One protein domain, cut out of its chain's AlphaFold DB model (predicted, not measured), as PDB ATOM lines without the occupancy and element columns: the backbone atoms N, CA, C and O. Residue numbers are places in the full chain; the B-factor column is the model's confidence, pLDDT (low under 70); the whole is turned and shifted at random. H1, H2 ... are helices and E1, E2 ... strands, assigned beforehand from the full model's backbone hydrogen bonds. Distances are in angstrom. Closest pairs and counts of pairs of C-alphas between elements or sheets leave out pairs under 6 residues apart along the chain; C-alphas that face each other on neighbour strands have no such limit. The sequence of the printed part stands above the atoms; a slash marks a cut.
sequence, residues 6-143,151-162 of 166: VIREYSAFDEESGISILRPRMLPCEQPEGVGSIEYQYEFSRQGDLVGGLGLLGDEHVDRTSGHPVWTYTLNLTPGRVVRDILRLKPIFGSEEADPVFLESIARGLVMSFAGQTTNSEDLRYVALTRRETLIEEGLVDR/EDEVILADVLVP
ATOM      1  N   VAL A   6     -13.724 -26.066   6.684       95.81
ATOM      2  CA  VAL A   6     -13.857 -27.356   6.004       95.81
ATOM      3  C   VAL A   6     -15.133 -28.058   6.460       95.81
ATOM      4  O   VAL A   6     -15.566 -27.913   7.604       95.81
ATOM      5  N   ILE A   7     -15.746 -28.829   5.563       94.12
ATOM      6  CA  ILE A   7     -16.967 -29.584   5.871       94.12
ATOM      7  C   ILE A   7     -16.615 -30.744   6.804       94.12
ATOM      8  O   ILE A   7     -15.681 -31.505   6.545       94.12
ATOM      9  N   ARG A   8     -17.404 -30.907   7.862       91.44
ATOM     10  CA  ARG A   8     -17.446 -32.098   8.713       91.44
ATOM     11  C   ARG A   8     -18.884 -32.593   8.808       91.44
ATOM     12  O   ARG A   8     -19.816 -31.922   8.371       91.44
ATOM     13  N   GLU A   9     -19.071 -33.790   9.352       87.12
ATOM     14  CA  GLU A   9     -20.413 -34.329   9.560       87.12
ATOM     15  C   GLU A   9     -21.238 -33.337  10.406       87.12
ATOM     16  O   GLU A   9     -20.824 -32.934  11.495       87.12
ATOM     17  N   TYR A  10     -22.353 -32.866   9.839       84.94
ATOM     18  CA  TYR A  10     -23.264 -31.867  10.422       84.94
ATOM     19  C   TYR A  10     -22.627 -30.559  10.949       84.94
ATOM     20  O   TYR A  10     -23.185 -29.917  11.845       84.94
ATOM     21  N   SER A  11     -21.463 -30.149  10.432       93.00
ATOM     22  CA  SER A  11     -20.777 -28.925  10.873       93.00
ATOM     23  C   SER A  11     -19.772 -28.394   9.848       93.00
ATOM     24  O   SER A  11     -19.330 -29.103   8.945       93.00
ATOM     25  N   ALA A  12     -19.376 -27.135  10.013       96.69
ATOM     26  CA  ALA A  12     -18.235 -26.536   9.334       96.69
ATOM     27  C   ALA A  12     -17.151 -26.204  10.368       96.69
ATOM     28  O   ALA A  12     -17.456 -25.630  11.410       96.69
ATOM     29  N   PHE A  13     -15.897 -26.568  10.112       97.19
ATOM     30  CA  PHE A  13     -14.799 -26.429  11.074       97.19
ATOM     31  C   PHE A  13     -13.657 -25.596  10.511       97.19
ATOM     32  O   PHE A  13     -13.173 -25.890   9.423       97.19
ATOM     33  N   ASP A  14     -13.209 -24.599  11.261       97.12
ATOM     34  CA  ASP A  14     -11.998 -23.839  10.969       97.12
ATOM     35  C   ASP A  14     -10.847 -24.357  11.842       97.12
ATOM     36  O   ASP A  14     -10.916 -24.312  13.073       97.12
ATOM     37  N   GLU A  15      -9.802 -24.885  11.204       94.94
ATOM     38  CA  GLU A  15      -8.686 -25.542  11.900       94.94
ATOM     39  C   GLU A  15      -7.829 -24.558  12.693       94.94
ATOM     40  O   GLU A  15      -7.420 -24.862  13.811       94.94
ATOM     41  N   GLU A  16      -7.634 -23.363  12.145       94.31
ATOM     42  CA  GLU A  16      -6.753 -22.349  12.710       94.31
ATOM     43  C   GLU A  16      -7.327 -21.755  14.011       94.31
ATOM     44  O   GLU A  16      -6.637 -21.674  15.028       94.31
ATOM     45  N   SER A  17      -8.618 -21.398  14.033       95.12
ATOM     46  CA  SER A  17      -9.286 -20.917  15.255       95.12
ATOM     47  C   SER A  17      -9.805 -22.039  16.163       95.12
ATOM     48  O   SER A  17     -10.210 -21.772  17.305       95.12
ATOM     49  N   GLY A  18      -9.848 -23.279  15.663       96.25
ATOM     50  CA  GLY A  18     -10.445 -24.435  16.328       96.25
ATOM     51  C   GLY A  18     -11.962 -24.329  16.528       96.25
ATOM     52  O   GLY A  18     -12.506 -25.027  17.391       96.25
ATOM     53  N   ILE A  19     -12.640 -23.437  15.797       97.75
ATOM     54  CA  ILE A  19     -14.077 -23.180  15.938       97.75
ATOM     55  C   ILE A  19     -14.879 -24.055  14.972       97.75
ATOM     56  O   ILE A  19     -14.582 -24.147  13.783       97.75
ATOM     57  N   SER A  20     -15.944 -24.664  15.490       97.50
ATOM     58  CA  SER A  20     -16.976 -25.348  14.711       97.50
ATOM     59  C   SER A  20     -18.251 -24.511  14.666       97.50
ATOM     60  O   SER A  20     -18.742 -24.070  15.706       97.50
ATOM     61  N   ILE A  21     -18.816 -24.357  13.473       97.25
ATOM     62  CA  ILE A  21     -20.188 -23.910  13.244       97.25
ATOM     63  C   ILE A  21     -21.038 -25.167  13.111       97.25
ATOM     64  O   ILE A  21     -20.902 -25.922  12.143       97.25
ATOM     65  N   LEU A  22     -21.883 -25.420  14.104       92.06
ATOM     66  CA  LEU A  22     -22.816 -26.541  14.058       92.06
ATOM     67  C   LEU A  22     -23.970 -26.214  13.113       92.06
ATOM     68  O   LEU A  22     -24.300 -25.042  12.912       92.06
ATOM     69  N   ARG A  23     -24.614 -27.250  12.561       92.50
ATOM     70  CA  ARG A  23     -25.867 -27.052  11.829       92.50
ATOM     71  C   ARG A  23     -26.852 -26.283  12.724       92.50
ATOM     72  O   ARG A  23     -27.085 -26.716  13.857       92.50
ATOM     73  N   PRO A  24     -27.437 -25.175  12.242       95.31
ATOM     74  CA  PRO A  24     -28.265 -24.328  13.080       95.31
ATOM     75  C   PRO A  24     -29.562 -25.036  13.450       95.31
ATOM     76  O   PRO A  24     -30.063 -25.912  12.735       95.31
ATOM     77  N   ARG A  25     -30.171 -24.574  14.539       94.94
ATOM     78  CA  ARG A  25     -31.593 -24.820  14.750       94.94
ATOM     79  C   ARG A  25     -32.377 -23.959  13.760       94.94
ATOM     80  O   ARG A  25     -32.142 -22.757  13.671       94.94
ATOM     81  N   MET A  26     -33.301 -24.585  13.040       94.00
ATOM     82  CA  MET A  26     -34.219 -23.923  12.113       94.00
ATOM     83  C   MET A  26     -35.614 -23.908  12.733       94.00
ATOM     84  O   MET A  26     -36.119 -24.956  13.145       94.00
ATOM     85  N   LEU A  27     -36.220 -22.729  12.837       91.94
ATOM     86  CA  LEU A  27     -37.563 -22.534  13.377       91.94
ATOM     87  C   LEU A  27     -38.454 -21.844  12.339       91.94
ATOM     88  O   LEU A  27     -37.966 -20.975  11.619       91.94
ATOM     89  N   PRO A  28     -39.749 -22.194  12.259       88.75
ATOM     90  CA  PRO A  28     -40.683 -21.429  11.446       88.75
ATOM     91  C   PRO A  28     -40.802 -20.008  12.005       88.75
ATOM     92  O   PRO A  28     -40.905 -19.818  13.218       88.75
ATOM     93  N   CYS A  29     -40.806 -19.020  11.118       81.00
ATOM     94  CA  CYS A  29     -41.008 -17.620  11.463       81.00
ATOM     95  C   CYS A  29     -42.252 -17.109  10.731       81.00
ATOM     96  O   CYS A  29     -42.314 -17.160   9.507       81.00
ATOM     97  N   GLU A  30     -43.253 -16.621  11.465       71.06
ATOM     98  CA  GLU A  30     -44.406 -15.967  10.843       71.06
ATOM     99  C   GLU A  30     -44.025 -14.532  10.470       71.06
ATOM    100  O   GLU A  30     -43.959 -13.648  11.327       71.06
ATOM    101  N   GLN A  31     -43.757 -14.297   9.186       65.56
ATOM    102  CA  GLN A  31     -43.624 -12.949   8.643       65.56
ATOM    103  C   GLN A  31     -44.919 -12.539   7.929       65.56
ATOM    104  O   GLN A  31     -45.541 -13.380   7.279       65.56
ATOM    105  N   PRO A  32     -45.320 -11.252   7.987       58.69
ATOM    106  CA  PRO A  32     -46.539 -10.765   7.335       58.69
ATOM    107  C   PRO A  32     -46.620 -11.058   5.828       58.69
ATOM    108  O   PRO A  32     -47.720 -11.095   5.283       58.69
ATOM    109  N   GLU A  33     -45.474 -11.256   5.164       57.28
ATOM    110  CA  GLU A  33     -45.373 -11.408   3.706       57.28
ATOM    111  C   GLU A  33     -44.862 -12.784   3.229       57.28
ATOM    112  O   GLU A  33     -44.808 -13.015   2.023       57.28
ATOM    113  N   GLY A  34     -44.511 -13.718   4.125       55.72
ATOM    114  CA  GLY A  34     -43.729 -14.906   3.753       55.72
ATOM    115  C   GLY A  34     -44.301 -16.228   4.255       55.72
ATOM    116  O   GLY A  34     -44.121 -16.595   5.413       55.72
ATOM    117  N   VAL A  35     -44.932 -17.000   3.367       62.53
ATOM    118  CA  VAL A  35     -45.027 -18.456   3.562       62.53
ATOM    119  C   VAL A  35     -43.626 -19.023   3.334       62.53
ATOM    120  O   VAL A  35     -43.062 -18.799   2.266       62.53
ATOM    121  N   GLY A  36     -43.077 -19.748   4.311       72.75
ATOM    122  CA  GLY A  36     -41.746 -20.361   4.200       72.75
ATOM    123  C   GLY A  36     -40.598 -19.563   4.831       72.75
ATOM    124  O   GLY A  36     -39.438 -19.888   4.592       72.75
ATOM    125  N   SER A  37     -40.879 -18.542   5.644       88.25
ATOM    126  CA  SER A  37     -39.826 -17.844   6.391       88.25
ATOM    127  C   SER A  37     -39.278 -18.693   7.547       88.25
ATOM    128  O   SER A  37     -40.012 -19.352   8.292       88.25
ATOM    129  N   ILE A  38     -37.959 -18.648   7.714       93.12
ATOM    130  CA  ILE A  38     -37.172 -19.456   8.645       93.12
ATOM    131  C   ILE A  38     -36.341 -18.533   9.536       93.12
ATOM    132  O   ILE A  38     -35.699 -17.592   9.070       93.12
ATOM    133  N   GLU A  39     -36.311 -18.828  10.831       95.31
ATOM    134  CA  GLU A  39     -35.303 -18.320  11.755       95.31
ATOM    135  C   GLU A  39     -34.192 -19.362  11.918       95.31
ATOM    136  O   GLU A  39     -34.448 -20.517  12.273       95.31
ATOM    137  N   TYR A  40     -32.950 -18.943  11.682       97.12
ATOM    138  CA  TYR A  40     -31.752 -19.736  11.928       97.12
ATOM    139  C   TYR A  40     -31.074 -19.274  13.210       97.12
ATOM    140  O   TYR A  40     -30.787 -18.087  13.382       97.12
ATOM    141  N   GLN A  41     -30.749 -20.232  14.072       97.38
ATOM    142  CA  GLN A  41     -29.991 -20.015  15.299       97.38
ATOM    143  C   GLN A  41     -28.696 -20.826  15.224       97.38
ATOM    144  O   GLN A  41     -28.708 -22.051  15.376       97.38
ATOM    145  N   TYR A  42     -27.594 -20.137  14.935       97.56
ATOM    146  CA  TYR A  42     -26.256 -20.711  14.850       97.56
ATOM    147  C   TYR A  42     -25.532 -20.642  16.186       97.56
ATOM    148  O   TYR A  42     -25.597 -19.634  16.894       97.56
ATOM    149  N   GLU A  43     -24.754 -21.685  16.448       96.88
ATOM    150  CA  GLU A  43     -23.830 -21.778  17.568       96.88
ATOM    151  C   GLU A  43     -22.405 -21.965  17.048       96.88
ATOM    152  O   GLU A  43     -22.141 -22.780  16.158       96.88
ATOM    153  N   PHE A  44     -21.483 -21.207  17.636       97.38
ATOM    154  CA  PHE A  44     -20.051 -21.308  17.393       97.38
ATOM    155  C   PHE A  44     -19.426 -21.953  18.620       97.38
ATOM    156  O   PHE A  44     -19.533 -21.410  19.722       97.38
ATOM    157  N   SER A  45     -18.775 -23.099  18.442       96.69
ATOM    158  CA  SER A  45     -18.168 -23.847  19.544       96.69
ATOM    159  C   SER A  45     -16.667 -24.026  19.351       96.69
ATOM    160  O   SER A  45     -16.198 -24.235  18.235       96.69
ATOM    161  N   ARG A  46     -15.899 -23.970  20.438       96.06
ATOM    162  CA  ARG A  46     -14.464 -24.272  20.462       96.06
ATOM    163  C   ARG A  46     -14.232 -25.327  21.533       96.06
ATOM    164  O   ARG A  46     -14.567 -25.102  22.686       96.06
ATOM    165  N   GLN A  47     -13.680 -26.479  21.150       91.75
ATOM    166  CA  GLN A  47     -13.447 -27.613  22.065       91.75
ATOM    167  C   GLN A  47     -14.708 -28.077  22.831       91.75
ATOM    168  O   GLN A  47     -14.609 -28.625  23.923       91.75
ATOM    169  N   GLY A  48     -15.895 -27.890  22.243       88.50
ATOM    170  CA  GLY A  48     -17.182 -28.241  22.854       88.50
ATOM    171  C   GLY A  48     -17.838 -27.121  23.668       88.50
ATOM    172  O   GLY A  48     -19.029 -27.223  23.950       88.50
ATOM    173  N   ASP A  49     -17.122 -26.036  23.970       95.00
ATOM    174  CA  ASP A  49     -17.679 -24.876  24.666       95.00
ATOM    175  C   ASP A  49     -18.287 -23.875  23.679       95.00
ATOM    176  O   ASP A  49     -17.691 -23.564  22.644       95.00
ATOM    177  N   LEU A  50     -19.462 -23.333  24.012       95.88
ATOM    178  CA  LEU A  50     -20.109 -22.269  23.243       95.88
ATOM    179  C   LEU A  50     -19.322 -20.961  23.396       95.88
ATOM    180  O   LEU A  50     -19.209 -20.419  24.495       95.88
ATOM    181  N   VAL A  51     -18.814 -20.430  22.284       96.69
ATOM    182  CA  VAL A  51     -18.027 -19.184  22.248       96.69
ATOM    183  C   VAL A  51     -18.751 -18.028  21.562       96.69
ATOM    184  O   VAL A  51     -18.324 -16.883  21.684       96.69
ATOM    185  N   GLY A  52     -19.851 -18.299  20.862       95.56
ATOM    186  CA  GLY A  52     -20.662 -17.277  20.211       95.56
ATOM    187  C   GLY A  52     -21.937 -17.850  19.607       95.56
ATOM    188  O   GLY A  52     -22.100 -19.064  19.501       95.56
ATOM    189  N   GLY A  53     -22.831 -16.963  19.183       96.25
ATOM    190  CA  GLY A  53     -24.065 -17.329  18.498       96.25
ATOM    191  C   GLY A  53     -24.463 -16.275  17.474       96.25
ATOM    192  O   GLY A  53     -24.058 -15.117  17.582       96.25
ATOM    193  N   LEU A  54     -25.248 -16.684  16.481       97.94
ATOM    194  CA  LEU A  54     -25.779 -15.792  15.452       97.94
ATOM    195  C   LEU A  54     -27.221 -16.177  15.124       97.94
ATOM    196  O   LEU A  54     -27.498 -17.310  14.736       97.94
ATOM    197  N   GLY A  55     -28.126 -15.211  15.265       96.88
ATOM    198  CA  GLY A  55     -29.514 -15.327  14.833       96.88
ATOM    199  C   GLY A  55     -29.736 -14.549  13.542       96.88
ATOM    200  O   GLY A  55     -29.405 -13.363  13.472       96.88
ATOM    201  N   LEU A  56     -30.320 -15.188  12.532       96.25
ATOM    202  CA  LEU A  56     -30.732 -14.515  11.301       96.25
ATOM    203  C   LEU A  56     -31.996 -15.140  10.722       96.25
ATOM    204  O   LEU A  56     -32.390 -16.246  11.083       96.25
ATOM    205  N   LEU A  57     -32.628 -14.402   9.820       95.12
ATOM    206  CA  LEU A  57     -33.799 -14.869   9.094       95.12
ATOM    207  C   LEU A  57     -33.383 -15.384   7.722       95.12
ATOM    208  O   LEU A  57     -32.282 -15.114   7.245       95.12
ATOM    209  N   GLY A  58     -34.291 -16.078   7.071       93.19
ATOM    210  CA  GLY A  58     -34.239 -16.375   5.656       93.19
ATOM    211  C   GLY A  58     -35.521 -17.061   5.237       93.19
ATOM    212  O   GLY A  58     -36.496 -17.049   5.986       93.19
ATOM    213  N   ASP A  59     -35.518 -17.654   4.056       91.25
ATOM    214  CA  ASP A  59     -36.724 -18.161   3.418       91.25
ATOM    215  C   ASP A  59     -36.418 -19.457   2.672       91.25
ATOM    216  O   ASP A  59     -35.288 -19.693   2.235       91.25
ATOM    217  N   GLU A  60     -37.429 -20.304   2.515       90.31
ATOM    218  CA  GLU A  60     -37.372 -21.465   1.634       90.31
ATOM    219  C   GLU A  60     -38.171 -21.229   0.351       90.31
ATOM    220  O   GLU A  60     -39.284 -20.703   0.353       90.31
ATOM    221  N   HIS A  61     -37.611 -21.667  -0.770       87.62
ATOM    222  CA  HIS A  61     -38.307 -21.727  -2.043       87.62
ATOM    223  C   HIS A  61     -37.886 -22.975  -2.808       87.62
ATOM    224  O   HIS A  61     -36.744 -23.416  -2.725       87.62
ATOM    225  N   VAL A  62     -38.797 -23.536  -3.596       86.38
ATOM    226  CA  VAL A  62     -38.506 -24.689  -4.450       86.38
ATOM    227  C   VAL A  62     -38.519 -24.264  -5.908       86.38
ATOM    228  O   VAL A  62     -39.560 -23.880  -6.445       86.38
ATOM    229  N   ASP A  63     -37.368 -24.382  -6.566       81.56
ATOM    230  CA  ASP A  63     -37.305 -24.219  -8.012       81.56
ATOM    231  C   ASP A  63     -37.794 -25.511  -8.677       81.56
ATOM    232  O   ASP A  63     -37.153 -26.560  -8.601       81.56
ATOM    233  N   ARG A  64     -38.970 -25.433  -9.309       79.69
ATOM    234  CA  ARG A  64     -39.603 -26.537 -10.053       79.69
ATOM    235  C   ARG A  64     -39.506 -26.369 -11.568       79.69
ATOM    236  O   ARG A  64     -40.172 -27.096 -12.301       79.69
ATOM    237  N   THR A  65     -38.751 -25.384 -12.051       71.62
ATOM    238  CA  THR A  65     -38.645 -25.110 -13.492       71.62
ATOM    239  C   THR A  65     -37.840 -26.179 -14.226       71.62
ATOM    240  O   THR A  65     -38.072 -26.419 -15.412       71.62
ATOM    241  N   SER A  66     -36.941 -26.868 -13.521       65.56
ATOM    242  CA  SER A  66     -36.204 -28.016 -14.041       65.56
ATOM    243  C   SER A  66     -36.896 -29.345 -13.692       65.56
ATOM    244  O   SER A  66     -37.692 -29.428 -12.758       65.56
ATOM    245  N   GLY A  67     -36.576 -30.421 -14.425       70.00
ATOM    246  CA  GLY A  67     -37.066 -31.777 -14.124       70.00
ATOM    247  C   GLY A  67     -36.567 -32.357 -12.790       70.00
ATOM    248  O   GLY A  67     -36.982 -33.454 -12.418       70.00
ATOM    249  N   HIS A  68     -35.699 -31.628 -12.078       77.00
ATOM    250  CA  HIS A  68     -35.143 -31.977 -10.777       77.00
ATOM    251  C   HIS A  68     -35.391 -30.817  -9.798       77.00
ATOM    252  O   HIS A  68     -34.682 -29.811  -9.854       77.00
ATOM    253  N   PRO A  69     -36.420 -30.904  -8.935       83.25
ATOM    254  CA  PRO A  69     -36.702 -29.853  -7.966       83.25
ATOM    255  C   PRO A  69     -35.514 -29.618  -7.030       83.25
ATOM    256  O   PRO A  69     -35.002 -30.571  -6.445       83.25
ATOM    257  N   VAL A  70     -35.114 -28.355  -6.866       88.69
ATOM    258  CA  VAL A  70     -34.073 -27.953  -5.908       88.69
ATOM    259  C   VAL A  70     -34.701 -27.061  -4.849       88.69
ATOM    260  O   VAL A  70     -35.247 -25.996  -5.159       88.69
ATOM    261  N   TRP A  71     -34.608 -27.481  -3.591       91.44
ATOM    262  CA  TRP A  71     -35.026 -26.666  -2.457       91.44
ATOM    263  C   TRP A  71     -33.926 -25.675  -2.117       91.44
ATOM    264  O   TRP A  71     -32.832 -26.062  -1.717       91.44
ATOM    265  N   THR A  72     -34.206 -24.390  -2.291       91.69
ATOM    266  CA  THR A  72     -33.287 -23.304  -1.970       91.69
ATOM    267  C   THR A  72     -33.679 -22.661  -0.649       91.69
ATOM    268  O   THR A  72     -34.796 -22.181  -0.488       91.69
ATOM    269  N   TYR A  73     -32.724 -22.626   0.271       93.56
ATOM    270  CA  TYR A  73     -32.803 -21.999   1.579       93.56
ATOM    271  C   TYR A  73     -31.905 -20.769   1.592       93.56
ATOM    272  O   TYR A  73     -30.682 -20.870   1.444       93.56
ATOM    273  N   THR A  74     -32.497 -19.596   1.765       94.12
ATOM    274  CA  THR A  74     -31.741 -18.356   1.887       94.12
ATOM    275  C   THR A  74     -31.352 -18.115   3.341       94.12
ATOM    276  O   THR A  74     -32.080 -18.451   4.274       94.12
ATOM    277  N   LEU A  75     -30.169 -17.547   3.537       96.69
ATOM    278  CA  LEU A  75     -29.669 -17.000   4.789       96.69
ATOM    279  C   LEU A  75     -29.542 -15.492   4.559       96.69
ATOM    280  O   LEU A  75     -28.667 -15.046   3.815       96.69
ATOM    281  N   ASN A  76     -30.431 -14.705   5.160       94.56
ATOM    282  CA  ASN A  76     -30.532 -13.274   4.909       94.56
ATOM    283  C   ASN A  76     -29.618 -12.467   5.848       94.56
ATOM    284  O   ASN A  76     -29.953 -12.192   7.003       94.56
ATOM    285  N   LEU A  77     -28.469 -12.042   5.317       96.25
ATOM    286  CA  LEU A  77     -27.489 -11.174   5.975       96.25
ATOM    287  C   LEU A  77     -27.713  -9.685   5.640       96.25
ATOM    288  O   LEU A  77     -26.914  -8.843   6.041       96.25
ATOM    289  N   THR A  78     -28.797  -9.336   4.937       93.50
ATOM    290  CA  THR A  78     -29.144  -7.948   4.573       93.50
ATOM    291  C   THR A  78     -29.306  -7.014   5.774       93.50
ATOM    292  O   THR A  78     -28.922  -5.851   5.665       93.50
ATOM    293  N   PRO A  79     -29.875  -7.418   6.927       94.75
ATOM    294  CA  PRO A  79     -29.979  -6.492   8.046       94.75
ATOM    295  C   PRO A  79     -28.589  -6.118   8.573       94.75
ATOM    296  O   PRO A  79     -27.858  -6.989   9.038       94.75
ATOM    297  N   GLY A  80     -28.257  -4.823   8.621       95.00
ATOM    298  CA  GLY A  80     -26.944  -4.352   9.099       95.00
ATOM    299  C   GLY A  80     -26.565  -4.845  10.504       95.00
ATOM    300  O   GLY A  80     -25.395  -5.060  10.809       95.00
ATOM    301  N   ARG A  81     -27.561  -5.143  11.359       97.06
ATOM    302  CA  ARG A  81     -27.320  -5.804  12.656       97.06
ATOM    303  C   ARG A  81     -26.616  -7.161  12.504       97.06
ATOM    304  O   ARG A  81     -25.697  -7.425  13.261       97.06
ATOM    305  N   VAL A  82     -27.010  -7.971  11.517       97.56
ATOM    306  CA  VAL A  82     -26.462  -9.315  11.272       97.56
ATOM    307  C   VAL A  82     -25.021  -9.198  10.791       97.56
ATOM    308  O   VAL A  82     -24.157  -9.904  11.297       97.56
ATOM    309  N   VAL A  83     -24.740  -8.251   9.888       97.06
ATOM    310  CA  VAL A  83     -23.370  -7.951   9.445       97.06
ATOM    311  C   VAL A  83     -22.493  -7.560  10.635       97.06
ATOM    312  O   VAL A  83     -21.441  -8.160  10.843       97.06
ATOM    313  N   ARG A  84     -22.937  -6.619  11.477       97.62
ATOM    314  CA  ARG A  84     -22.178  -6.226  12.677       97.62
ATOM    315  C   ARG A  84     -21.997  -7.364  13.671       97.62
ATOM    316  O   ARG A  84     -20.926  -7.472  14.262       97.62
ATOM    317  N   ASP A  85     -23.017  -8.190  13.877       97.94
ATOM    318  CA  ASP A  85     -22.932  -9.338  14.781       97.94
ATOM    319  C   ASP A  85     -21.931 -10.375  14.267       97.94
ATOM    320  O   ASP A  85     -21.139 -10.881  15.058       97.94
ATOM    321  N   ILE A  86     -21.861 -10.595  12.949       98.00
ATOM    322  CA  ILE A  86     -20.792 -11.384  12.331       98.00
ATOM    323  C   ILE A  86     -19.431 -10.738  12.602       98.00
ATOM    324  O   ILE A  86     -18.551 -11.400  13.142       98.00
ATOM    325  N   LEU A  87     -19.244  -9.449  12.304       97.00
ATOM    326  CA  LEU A  87     -17.955  -8.769  12.502       97.00
ATOM    327  C   LEU A  87     -17.492  -8.772  13.970       97.00
ATOM    328  O   LEU A  87     -16.295  -8.843  14.246       97.00
ATOM    329  N   ARG A  88     -18.421  -8.776  14.934       97.06
ATOM    330  CA  ARG A  88     -18.121  -8.925  16.370       97.06
ATOM    331  C   ARG A  88     -17.536 -10.289  16.739       97.06
ATOM    332  O   ARG A  88     -16.925 -10.396  17.799       97.06
ATOM    333  N   LEU A  89     -17.667 -11.309  15.887       96.69
ATOM    334  CA  LEU A  89     -17.029 -12.614  16.086       96.69
ATOM    335  C   LEU A  89     -15.527 -12.580  15.793       96.69
ATOM    336  O   LEU A  89     -14.790 -13.448  16.251       96.69
ATOM    337  N   LYS A  90     -15.035 -11.579  15.064       96.31
ATOM    338  CA  LYS A  90     -13.645 -11.524  14.601       96.31
ATOM    339  C   LYS A  90     -12.593 -11.680  15.713       96.31
ATOM    340  O   LYS A  90     -11.681 -12.487  15.527       96.31
ATOM    341  N   PRO A  91     -12.729 -11.047  16.901       96.25
ATOM    342  CA  PRO A  91     -11.820 -11.285  18.025       96.25
ATOM    343  C   PRO A  91     -11.929 -12.697  18.614       96.25
ATOM    344  O   PRO A  91     -10.927 -13.239  19.067       96.25
ATOM    345  N   ILE A  92     -13.118 -13.315  18.590       95.81
ATOM    346  CA  ILE A  92     -13.323 -14.701  19.046       95.81
ATOM    347  C   ILE A  92     -12.557 -15.658  18.133       95.81
ATOM    348  O   ILE A  92     -11.883 -16.570  18.617       95.81
ATOM    349  N   PHE A  93     -12.612 -15.410  16.823       96.25
ATOM    350  CA  PHE A  93     -11.831 -16.134  15.828       96.25
ATOM    351  C   PHE A  93     -10.345 -15.780  15.861       96.25
ATOM    352  O   PHE A  93      -9.563 -16.571  15.369       96.25
ATOM    353  N   GLY A  94      -9.931 -14.643  16.427       95.12
ATOM    354  CA  GLY A  94      -8.545 -14.167  16.328       95.12
ATOM    355  C   GLY A  94      -8.146 -13.774  14.899       95.12
ATOM    356  O   GLY A  94      -6.962 -13.782  14.566       95.12
ATOM    357  N   SER A  95      -9.124 -13.466  14.038       95.25
ATOM    358  CA  SER A  95      -8.873 -13.121  12.635       95.25
ATOM    359  C   SER A  95      -8.375 -11.681  12.487       95.25
ATOM    360  O   SER A  95      -8.856 -10.754  13.139       95.25
ATOM    361  N   GLU A  96      -7.430 -11.497  11.568       93.38
ATOM    362  CA  GLU A  96      -6.884 -10.186  11.175       93.38
ATOM    363  C   GLU A  96      -7.273  -9.826   9.735       93.38
ATOM    364  O   GLU A  96      -6.761  -8.867   9.163       93.38
ATOM    365  N   GLU A  97      -8.149 -10.621   9.121       93.31
ATOM    366  CA  GLU A  97      -8.610 -10.394   7.754       93.31
ATOM    367  C   GLU A  97      -9.281  -9.031   7.617       93.31
ATOM    368  O   GLU A  97      -9.780  -8.472   8.588       93.31
ATOM    369  N   ALA A  98      -9.347  -8.478   6.409       93.88
ATOM    370  CA  ALA A  98     -10.214  -7.328   6.178       93.88
ATOM    371  C   ALA A  98     -11.679  -7.720   6.451       93.88
ATOM    372  O   ALA A  98     -12.080  -8.845   6.154       93.88
ATOM    373  N   ASP A  99     -12.484  -6.800   6.985       94.69
ATOM    374  CA  ASP A  99     -13.879  -7.080   7.363       94.69
ATOM    375  C   ASP A  99     -14.727  -7.713   6.241       94.69
ATOM    376  O   ASP A  99     -15.443  -8.672   6.536       94.69
ATOM    377  N   PRO A 100     -14.610  -7.304   4.959       92.88
ATOM    378  CA  PRO A 100     -15.336  -7.966   3.872       92.88
ATOM    379  C   PRO A 100     -14.918  -9.432   3.681       92.88
ATOM    380  O   PRO A 100     -15.761 -10.302   3.483       92.88
ATOM    381  N   VAL A 101     -13.618  -9.722   3.800       94.19
ATOM    382  CA  VAL A 101     -13.073 -11.086   3.666       94.19
ATOM    383  C   VAL A 101     -13.516 -11.960   4.837       94.19
ATOM    384  O   VAL A 101     -13.871 -13.124   4.650       94.19
ATOM    385  N   PHE A 102     -13.549 -11.395   6.045       96.25
ATOM    386  CA  PHE A 102     -14.050 -12.094   7.223       96.25
ATOM    387  C   PHE A 102     -15.555 -12.390   7.104       96.25
ATOM    388  O   PHE A 102     -15.980 -13.512   7.378       96.25
ATOM    389  N   LEU A 103     -16.355 -11.428   6.628       96.81
ATOM    390  CA  LEU A 103     -17.788 -11.614   6.373       96.81
ATOM    391  C   LEU A 103     -18.050 -12.750   5.371       96.81
ATOM    392  O   LEU A 103     -18.864 -13.627   5.655       96.81
ATOM    393  N   GLU A 104     -17.344 -12.770   4.236       96.00
ATOM    394  CA  GLU A 104     -17.440 -13.848   3.237       96.00
ATOM    395  C   GLU A 104     -17.043 -15.211   3.822       96.00
ATOM    396  O   GLU A 104     -17.688 -16.227   3.551       96.00
ATOM    397  N   SER A 105     -16.002 -15.248   4.656       97.12
ATOM    398  CA  SER A 105     -15.518 -16.485   5.280       97.12
ATOM    399  C   SER A 105     -16.523 -17.047   6.283       97.12
ATOM    400  O   SER A 105     -16.797 -18.249   6.268       97.12
ATOM    401  N   ILE A 106     -17.146 -16.189   7.098       98.12
ATOM    402  CA  ILE A 106     -18.236 -16.599   7.990       98.12
ATOM    403  C   ILE A 106     -19.455 -17.042   7.181       98.12
ATOM    404  O   ILE A 106     -19.967 -18.126   7.442       98.12
ATOM    405  N   ALA A 107     -19.885 -16.285   6.165       97.75
ATOM    406  CA  ALA A 107     -21.007 -16.666   5.301       97.75
ATOM    407  C   ALA A 107     -20.807 -18.058   4.678       97.75
ATOM    408  O   ALA A 107     -21.726 -18.880   4.678       97.75
ATOM    409  N   ARG A 108     -19.581 -18.358   4.230       97.56
ATOM    410  CA  ARG A 108     -19.193 -19.682   3.735       97.56
ATOM    411  C   ARG A 108     -19.314 -20.757   4.810       97.56
ATOM    412  O   ARG A 108     -19.897 -21.806   4.556       97.56
ATOM    413  N   GLY A 109     -18.821 -20.491   6.017       97.56
ATOM    414  CA  GLY A 109     -18.964 -21.396   7.155       97.56
ATOM    415  C   GLY A 109     -20.424 -21.699   7.510       97.56
ATOM    416  O   GLY A 109     -20.767 -22.858   7.748       97.56
ATOM    417  N   LEU A 110     -21.300 -20.686   7.475       97.94
ATOM    418  CA  LEU A 110     -22.734 -20.850   7.730       97.94
ATOM    419  C   LEU A 110     -23.369 -21.825   6.731       97.94
ATOM    420  O   LEU A 110     -23.973 -22.812   7.149       97.94
ATOM    421  N   VAL A 111     -23.186 -21.610   5.422       96.94
ATOM    422  CA  VAL A 111     -23.769 -22.504   4.404       96.94
ATOM    423  C   VAL A 111     -23.130 -23.898   4.442       96.94
ATOM    424  O   VAL A 111     -23.837 -24.902   4.371       96.94
ATOM    425  N   MET A 112     -21.813 -23.995   4.660       96.50
ATOM    426  CA  MET A 112     -21.101 -25.277   4.758       96.50
ATOM    427  C   MET A 112     -21.549 -26.130   5.949       96.50
ATOM    428  O   MET A 112     -21.425 -27.353   5.881       96.50
ATOM    429  N   SER A 113     -22.111 -25.533   7.007       95.38
ATOM    430  CA  SER A 113     -22.636 -26.283   8.160       95.38
ATOM    431  C   SER A 113     -23.767 -27.256   7.782       95.38
ATOM    432  O   SER A 113     -23.974 -28.262   8.463       95.38
ATOM    433  N   PHE A 114     -24.450 -27.013   6.656       93.94
ATOM    434  CA  PHE A 114     -25.451 -27.921   6.091       93.94
ATOM    435  C   PHE A 114     -24.862 -28.989   5.165       93.94
ATOM    436  O   PHE A 114     -25.449 -30.057   5.005       93.94
ATOM    437  N   ALA A 115     -23.699 -28.736   4.565       88.94
ATOM    438  CA  ALA A 115     -23.121 -29.597   3.532       88.94
ATOM    439  C   ALA A 115     -22.653 -30.964   4.059       88.94
ATOM    440  O   ALA A 115     -22.513 -31.917   3.295       88.94
ATOM    441  N   GLY A 116     -22.456 -31.073   5.374       79.88
ATOM    442  CA  GLY A 116     -22.199 -32.336   6.060       79.88
ATOM    443  C   GLY A 116     -23.424 -33.244   6.203       79.88
ATOM    444  O   GLY A 116     -23.296 -34.321   6.779       79.88
ATOM    445  N   GLN A 117     -24.608 -32.831   5.736       81.62
ATOM    446  CA  GLN A 117     -25.815 -33.649   5.787       81.62
ATOM    447  C   GLN A 117     -25.735 -34.832   4.811       81.62
ATOM    448  O   GLN A 117     -25.346 -34.709   3.650       81.62
ATOM    449  N   THR A 118     -26.120 -36.008   5.304       73.50
ATOM    450  CA  THR A 118     -26.013 -37.285   4.580       73.50
ATOM    451  C   THR A 118     -27.363 -37.949   4.306       73.50
ATOM    452  O   THR A 118     -27.402 -39.018   3.708       73.50
ATOM    453  N   THR A 119     -28.470 -37.337   4.733       80.50
ATOM    454  CA  THR A 119     -29.792 -37.986   4.783       80.50
ATOM    455  C   THR A 119     -30.880 -37.260   3.987       80.50
ATOM    456  O   THR A 119     -32.055 -37.569   4.149       80.50
ATOM    457  N   ASN A 120     -30.537 -36.251   3.186       85.94
ATOM    458  CA  ASN A 120     -31.508 -35.524   2.363       85.94
ATOM    459  C   ASN A 120     -31.926 -36.351   1.136       85.94
ATOM    460  O   ASN A 120     -31.080 -36.825   0.382       85.94
ATOM    461  N   SER A 121     -33.236 -36.488   0.926       84.25
ATOM    462  CA  SER A 121     -33.832 -37.177  -0.229       84.25
ATOM    463  C   SER A 121     -33.953 -36.302  -1.478       84.25
ATOM    464  O   SER A 121     -34.243 -36.813  -2.554       84.25
ATOM    465  N   GLU A 122     -33.761 -34.994  -1.330       87.62
ATOM    466  CA  GLU A 122     -33.885 -33.984  -2.382       87.62
ATOM    467  C   GLU A 122     -32.597 -33.160  -2.466       87.62
ATOM    468  O   GLU A 122     -31.822 -33.110  -1.503       87.62
ATOM    469  N   ASP A 123     -32.369 -32.521  -3.615       90.56
ATOM    470  CA  ASP A 123     -31.274 -31.570  -3.787       90.56
ATOM    471  C   ASP A 123     -31.589 -30.296  -3.001       90.56
ATOM    472  O   ASP A 123     -32.637 -29.672  -3.191       90.56
ATOM    473  N   LEU A 124     -30.672 -29.907  -2.115       92.81
ATOM    474  CA  LEU A 124     -30.809 -28.714  -1.285       92.81
ATOM    475  C   LEU A 124     -29.738 -27.700  -1.673       92.81
ATOM    476  O   LEU A 124     -28.573 -28.050  -1.837       92.81
ATOM    477  N   ARG A 125     -30.099 -26.426  -1.768       93.94
ATOM    478  CA  ARG A 125     -29.170 -25.317  -1.971       93.94
ATOM    479  C   ARG A 125     -29.294 -24.353  -0.803       93.94
ATOM    480  O   ARG A 125     -30.396 -23.922  -0.490       93.94
ATOM    481  N   TYR A 126     -28.181 -23.979  -0.190       95.19
ATOM    482  CA  TYR A 126     -28.146 -22.947   0.847       95.19
ATOM    483  C   TYR A 126     -27.388 -21.739   0.316       95.19
ATOM    484  O   TYR A 126     -26.287 -21.899  -0.209       95.19
ATOM    485  N   VAL A 127     -27.971 -20.547   0.433       95.50
ATOM    486  CA  VAL A 127     -27.419 -19.311  -0.142       95.50
ATOM    487  C   VAL A 127     -27.377 -18.226   0.925       95.50
ATOM    488  O   VAL A 127     -28.416 -17.799   1.416       95.50
ATOM    489  N   ALA A 128     -26.180 -17.759   1.274       96.69
ATOM    490  CA  ALA A 128     -25.992 -16.575   2.100       96.69
ATOM    491  C   ALA A 128     -25.983 -15.331   1.217       96.69
ATOM    492  O   ALA A 128     -25.091 -15.155   0.383       96.69
ATOM    493  N   LEU A 129     -26.970 -14.464   1.425       93.56
ATOM    494  CA  LEU A 129     -27.179 -13.257   0.639       93.56
ATOM    495  C   LEU A 129     -27.172 -12.015   1.523       93.56
ATOM    496  O   LEU A 129     -27.563 -12.050   2.688       93.56
ATOM    497  N   THR A 130     -26.750 -10.900   0.953       92.50
ATOM    498  CA  THR A 130     -26.887  -9.561   1.527       92.50
ATOM    499  C   THR A 130     -27.286  -8.582   0.427       92.50
ATOM    500  O   THR A 130     -27.530  -8.991  -0.708       92.50
ATOM    501  N   ARG A 131     -27.343  -7.286   0.731       89.88
ATOM    502  CA  ARG A 131     -27.521  -6.239  -0.275       89.88
ATOM    503  C   ARG A 131     -26.301  -5.348  -0.374       89.88
ATOM    504  O   ARG A 131     -25.620  -5.086   0.618       89.88
ATOM    505  N   ARG A 132     -26.063  -4.826  -1.577       87.00
ATOM    506  CA  ARG A 132     -24.997  -3.845  -1.819       87.00
ATOM    507  C   ARG A 132     -25.146  -2.619  -0.917       87.00
ATOM    508  O   ARG A 132     -24.150  -2.151  -0.377       87.00
ATOM    509  N   GLU A 133     -26.375  -2.146  -0.725       88.44
ATOM    510  CA  GLU A 133     -26.699  -1.021   0.161       88.44
ATOM    511  C   GLU A 133     -26.228  -1.276   1.594       88.44
ATOM    512  O   GLU A 133     -25.485  -0.466   2.137       88.44
ATOM    513  N   THR A 134     -26.538  -2.446   2.163       90.81
ATOM    514  CA  THR A 134     -26.072  -2.833   3.501       90.81
ATOM    515  C   THR A 134     -24.548  -2.808   3.595       90.81
ATOM    516  O   THR A 134     -23.991  -2.295   4.558       90.81
ATOM    517  N   LEU A 135     -23.846  -3.345   2.594       90.31
ATOM    518  CA  LEU A 135     -22.380  -3.355   2.596       90.31
ATOM    519  C   LEU A 135     -21.797  -1.936   2.525       90.31
ATOM    520  O   LEU A 135     -20.777  -1.673   3.159       90.31
ATOM    521  N   ILE A 136     -22.445  -1.020   1.799       88.69
ATOM    522  CA  ILE A 136     -22.080   0.404   1.768       88.69
ATOM    523  C   ILE A 136     -22.319   1.054   3.134       88.69
ATOM    524  O   ILE A 136     -21.423   1.719   3.651       88.69
ATOM    525  N   GLU A 137     -23.497   0.851   3.722       90.44
ATOM    526  CA  GLU A 137     -23.883   1.433   5.013       90.44
ATOM    527  C   GLU A 137     -22.975   0.976   6.161       90.44
ATOM    528  O   GLU A 137     -22.652   1.771   7.044       90.44
ATOM    529  N   GLU A 138     -22.504  -0.273   6.126       91.62
ATOM    530  CA  GLU A 138     -21.553  -0.814   7.106       91.62
ATOM    531  C   GLU A 138     -20.076  -0.542   6.740       91.62
ATOM    532  O   GLU A 138     -19.176  -0.963   7.465       91.62
ATOM    533  N   GLY A 139     -19.796   0.163   5.636       88.69
ATOM    534  CA  GLY A 139     -18.440   0.574   5.247       88.69
ATOM    535  C   GLY A 139     -17.545  -0.544   4.692       88.69
ATOM    536  O   GLY A 139     -16.323  -0.453   4.785       88.69
ATOM    537  N   LEU A 140     -18.122  -1.596   4.105       85.69
ATOM    538  CA  LEU A 140     -17.436  -2.827   3.674       85.69
ATOM    539  C   LEU A 140     -17.067  -2.871   2.177       85.69
ATOM    540  O   LEU A 140     -16.868  -3.942   1.600       85.69
ATOM    541  N   VAL A 141     -16.985  -1.723   1.511       71.62
ATOM    542  CA  VAL A 141     -16.869  -1.661   0.047       71.62
ATOM    543  C   VAL A 141     -15.412  -1.572  -0.384       71.62
ATOM    544  O   VAL A 141     -14.854  -0.485  -0.439       71.62
ATOM    545  N   ASP A 142     -14.819  -2.713  -0.741       56.94
ATOM    546  CA  ASP A 142     -13.546  -2.719  -1.484       56.94
ATOM    547  C   ASP A 142     -13.388  -3.884  -2.487       56.94
ATOM    548  O   ASP A 142     -12.339  -4.043  -3.110       56.94
ATOM    549  N   ARG A 143     -14.422  -4.723  -2.688       50.25
ATOM    550  CA  ARG A 143     -14.325  -5.905  -3.578       50.25
ATOM    551  C   ARG A 143     -15.511  -6.218  -4.486       50.25
ATOM    552  O   ARG A 143     -15.408  -7.140  -5.292       50.25
ATOM    553  N   GLU A 151     -28.916  -5.806  -9.973       56.47
ATOM    554  CA  GLU A 151     -28.791  -6.876  -8.975       56.47
ATOM    555  C   GLU A 151     -28.313  -6.251  -7.659       56.47
ATOM    556  O   GLU A 151     -27.114  -6.049  -7.433       56.47
ATOM    557  N   ASP A 152     -29.276  -5.849  -6.826       77.00
ATOM    558  CA  ASP A 152     -29.031  -5.307  -5.479       77.00
ATOM    559  C   ASP A 152     -28.635  -6.390  -4.477       77.00
ATOM    560  O   ASP A 152     -27.977  -6.098  -3.473       77.00
ATOM    561  N   GLU A 153     -29.010  -7.635  -4.763       84.81
ATOM    562  CA  GLU A 153     -28.645  -8.800  -3.975       84.81
ATOM    563  C   GLU A 153     -27.212  -9.243  -4.287       84.81
ATOM    564  O   GLU A 153     -26.782  -9.320  -5.437       84.81
ATOM    565  N   VAL A 154     -26.455  -9.527  -3.232       88.81
ATOM    566  CA  VAL A 154     -25.070  -9.983  -3.285       88.81
ATOM    567  C   VAL A 154     -25.007 -11.345  -2.614       88.81
ATOM    568  O   VAL A 154     -25.232 -11.454  -1.408       88.81
ATOM    569  N   ILE A 155     -24.667 -12.379  -3.382       92.44
ATOM    570  CA  ILE A 155     -24.392 -13.712  -2.841       92.44
ATOM    571  C   ILE A 155     -22.986 -13.699  -2.238       92.44
ATOM    572  O   ILE A 155     -22.002 -13.499  -2.945       92.44
ATOM    573  N   LEU A 156     -22.902 -13.912  -0.926       93.62
ATOM    574  CA  LEU A 156     -21.639 -13.998  -0.189       93.62
ATOM    575  C   LEU A 156     -21.073 -15.420  -0.200       93.62
ATOM    576  O   LEU A 156     -19.858 -15.609  -0.203       93.62
ATOM    577  N   ALA A 157     -21.952 -16.420  -0.187       95.44
ATOM    578  CA  ALA A 157     -21.589 -17.823  -0.307       95.44
ATOM    579  C   ALA A 157     -22.807 -18.660  -0.691       95.44
ATOM    580  O   ALA A 157     -23.937 -18.332  -0.325       95.44
ATOM    581  N   ASP A 158     -22.573 -19.788  -1.348       95.38
ATOM    582  CA  ASP A 158     -23.582 -20.812  -1.547       95.38
ATOM    583  C   ASP A 158     -22.996 -22.223  -1.436       95.38
ATOM    584  O   ASP A 158     -21.786 -22.439  -1.525       95.38
ATOM    585  N   VAL A 159     -23.868 -23.197  -1.187       94.44
ATOM    586  CA  VAL A 159     -23.521 -24.614  -1.273       94.44
ATOM    587  C   VAL A 159     -24.701 -25.422  -1.796       94.44
ATOM    588  O   VAL A 159     -25.849 -25.190  -1.413       94.44
ATOM    589  N   LEU A 160     -24.405 -26.386  -2.666       92.31
ATOM    590  CA  LEU A 160     -25.346 -27.403  -3.118       92.31
ATOM    591  C   LEU A 160     -25.077 -28.701  -2.348       92.31
ATOM    592  O   LEU A 160     -23.941 -29.172  -2.293       92.31
ATOM    593  N   VAL A 161     -26.126 -29.280  -1.777       91.69
ATOM    594  CA  VAL A 161     -26.132 -30.563  -1.075       91.69
ATOM    595  C   VAL A 161     -26.970 -31.532  -1.909       91.69
ATOM    596  O   VAL A 161     -28.200 -31.484  -1.847       91.69
ATOM    597  N   PRO A 162     -26.326 -32.385  -2.724       89.25
ATOM    598  CA  PRO A 162     -27.042 -33.309  -3.590       89.25
ATOM    599  C   PRO A 162     -27.878 -34.304  -2.789       89.25
ATOM    600  O   PRO A 162     -27.468 -34.731  -1.703       89.25
TER     601      PRO A 162
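What this domain is: This is residues 6 to 143 and 151 to 162 of the 166 residues of an uncharacterized protein of Stenotrophomonas maltophilia (UniProt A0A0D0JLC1). A strongly twisted sheet of nine strands curls round one long helix, H3, which packs on E1, E2 and E3 at one end of the sheet and on E8 and E9 at the other; E1 and E9 stay apart, and the curl is open. The short helices H1, H2 and H4 gather toward the side where H3 begins. The printed part has 150 residues, with four named helices and nine named strands in the order E1 E2 E3 E4 E5 E6 E7 H1 H2 H3 E8 H4 E9, class mixed. The branched sheet is antiparallel but for the parallel neighbours E7 and E8. The whole is compact, with a radius of gyration of the C-alphas of 15.3 A and spans of 45 by 35 by 28 A.

Where its parts are: Find C-alpha 6 at (-13.857, -27.356, 6.004), where E1 begins, residues 6 to 8. Then come E2, residues 11 to 14, E3, 19 to 22, and E4, 25 to 28. E5, residues 37 to 46, is 29.7 A long; E6, 49 to 63, is 38.1 A and bends by 73 degrees at residue 52; E7, 70 to 76, is 18.6 A. After H1, residues 80 to 87, and H2, 90 to 93, look for C-alpha 99 at (-13.879, -7.080, 7.363): from there H3 runs 24.6 A to residue 115. E8, residues 123 to 131, is 25.8 A long, H4 holds 132 to 137, and E9, 153 to 161, bends by 69 degrees at residue 156 and ends at (-26.132, -30.563, -1.075).

How they stand to each other: Begin at E5: E3 and E4 lie on one side of it, with N 20 and O 45 at 2.8 A and N 27 and O 39 at 2.9 A, and E6 on the other, with N 40 and O 56 at 2.8 A. E1 E2 E3 and E4 E5 E6 E7 are meanders, each strand the antiparallel neighbour of the one before. E7, H1 H2 H3, E8 form a strand-helix-strand unit, two parallel strands with helices between; N 73 and O 125 are 2.8 A apart. E9 is antiparallel to E8, N 126 and O 159 at 2.9 A. The closest C-alphas of H3 and E9 are those of Arg 108 and Ala 157, 5.1 A. H1 touches H3, with residues 99 to 106 of H3 alone, about perpendicular at 88 degrees; their closest C-alphas are Ile 86 and Leu 103, 6.7 A. H2 and H4 only graze the sheet. Every O i to N i+4 pair is within hydrogen-bond range in H1 and H4, 11 of 13 in H3; H2 is too short for one.

The domain as a whole: The C-alphas farthest apart, Gly 67 and Pro 91, are 45.7 A apart. Residues 144 to 150 are not printed, a gap of 15.5 A between C-alphas 143 and 151. Of the links printed whole, none is long. pLDDT is under 70 at residues 31 to 35, 66, 142 to 143 and 151.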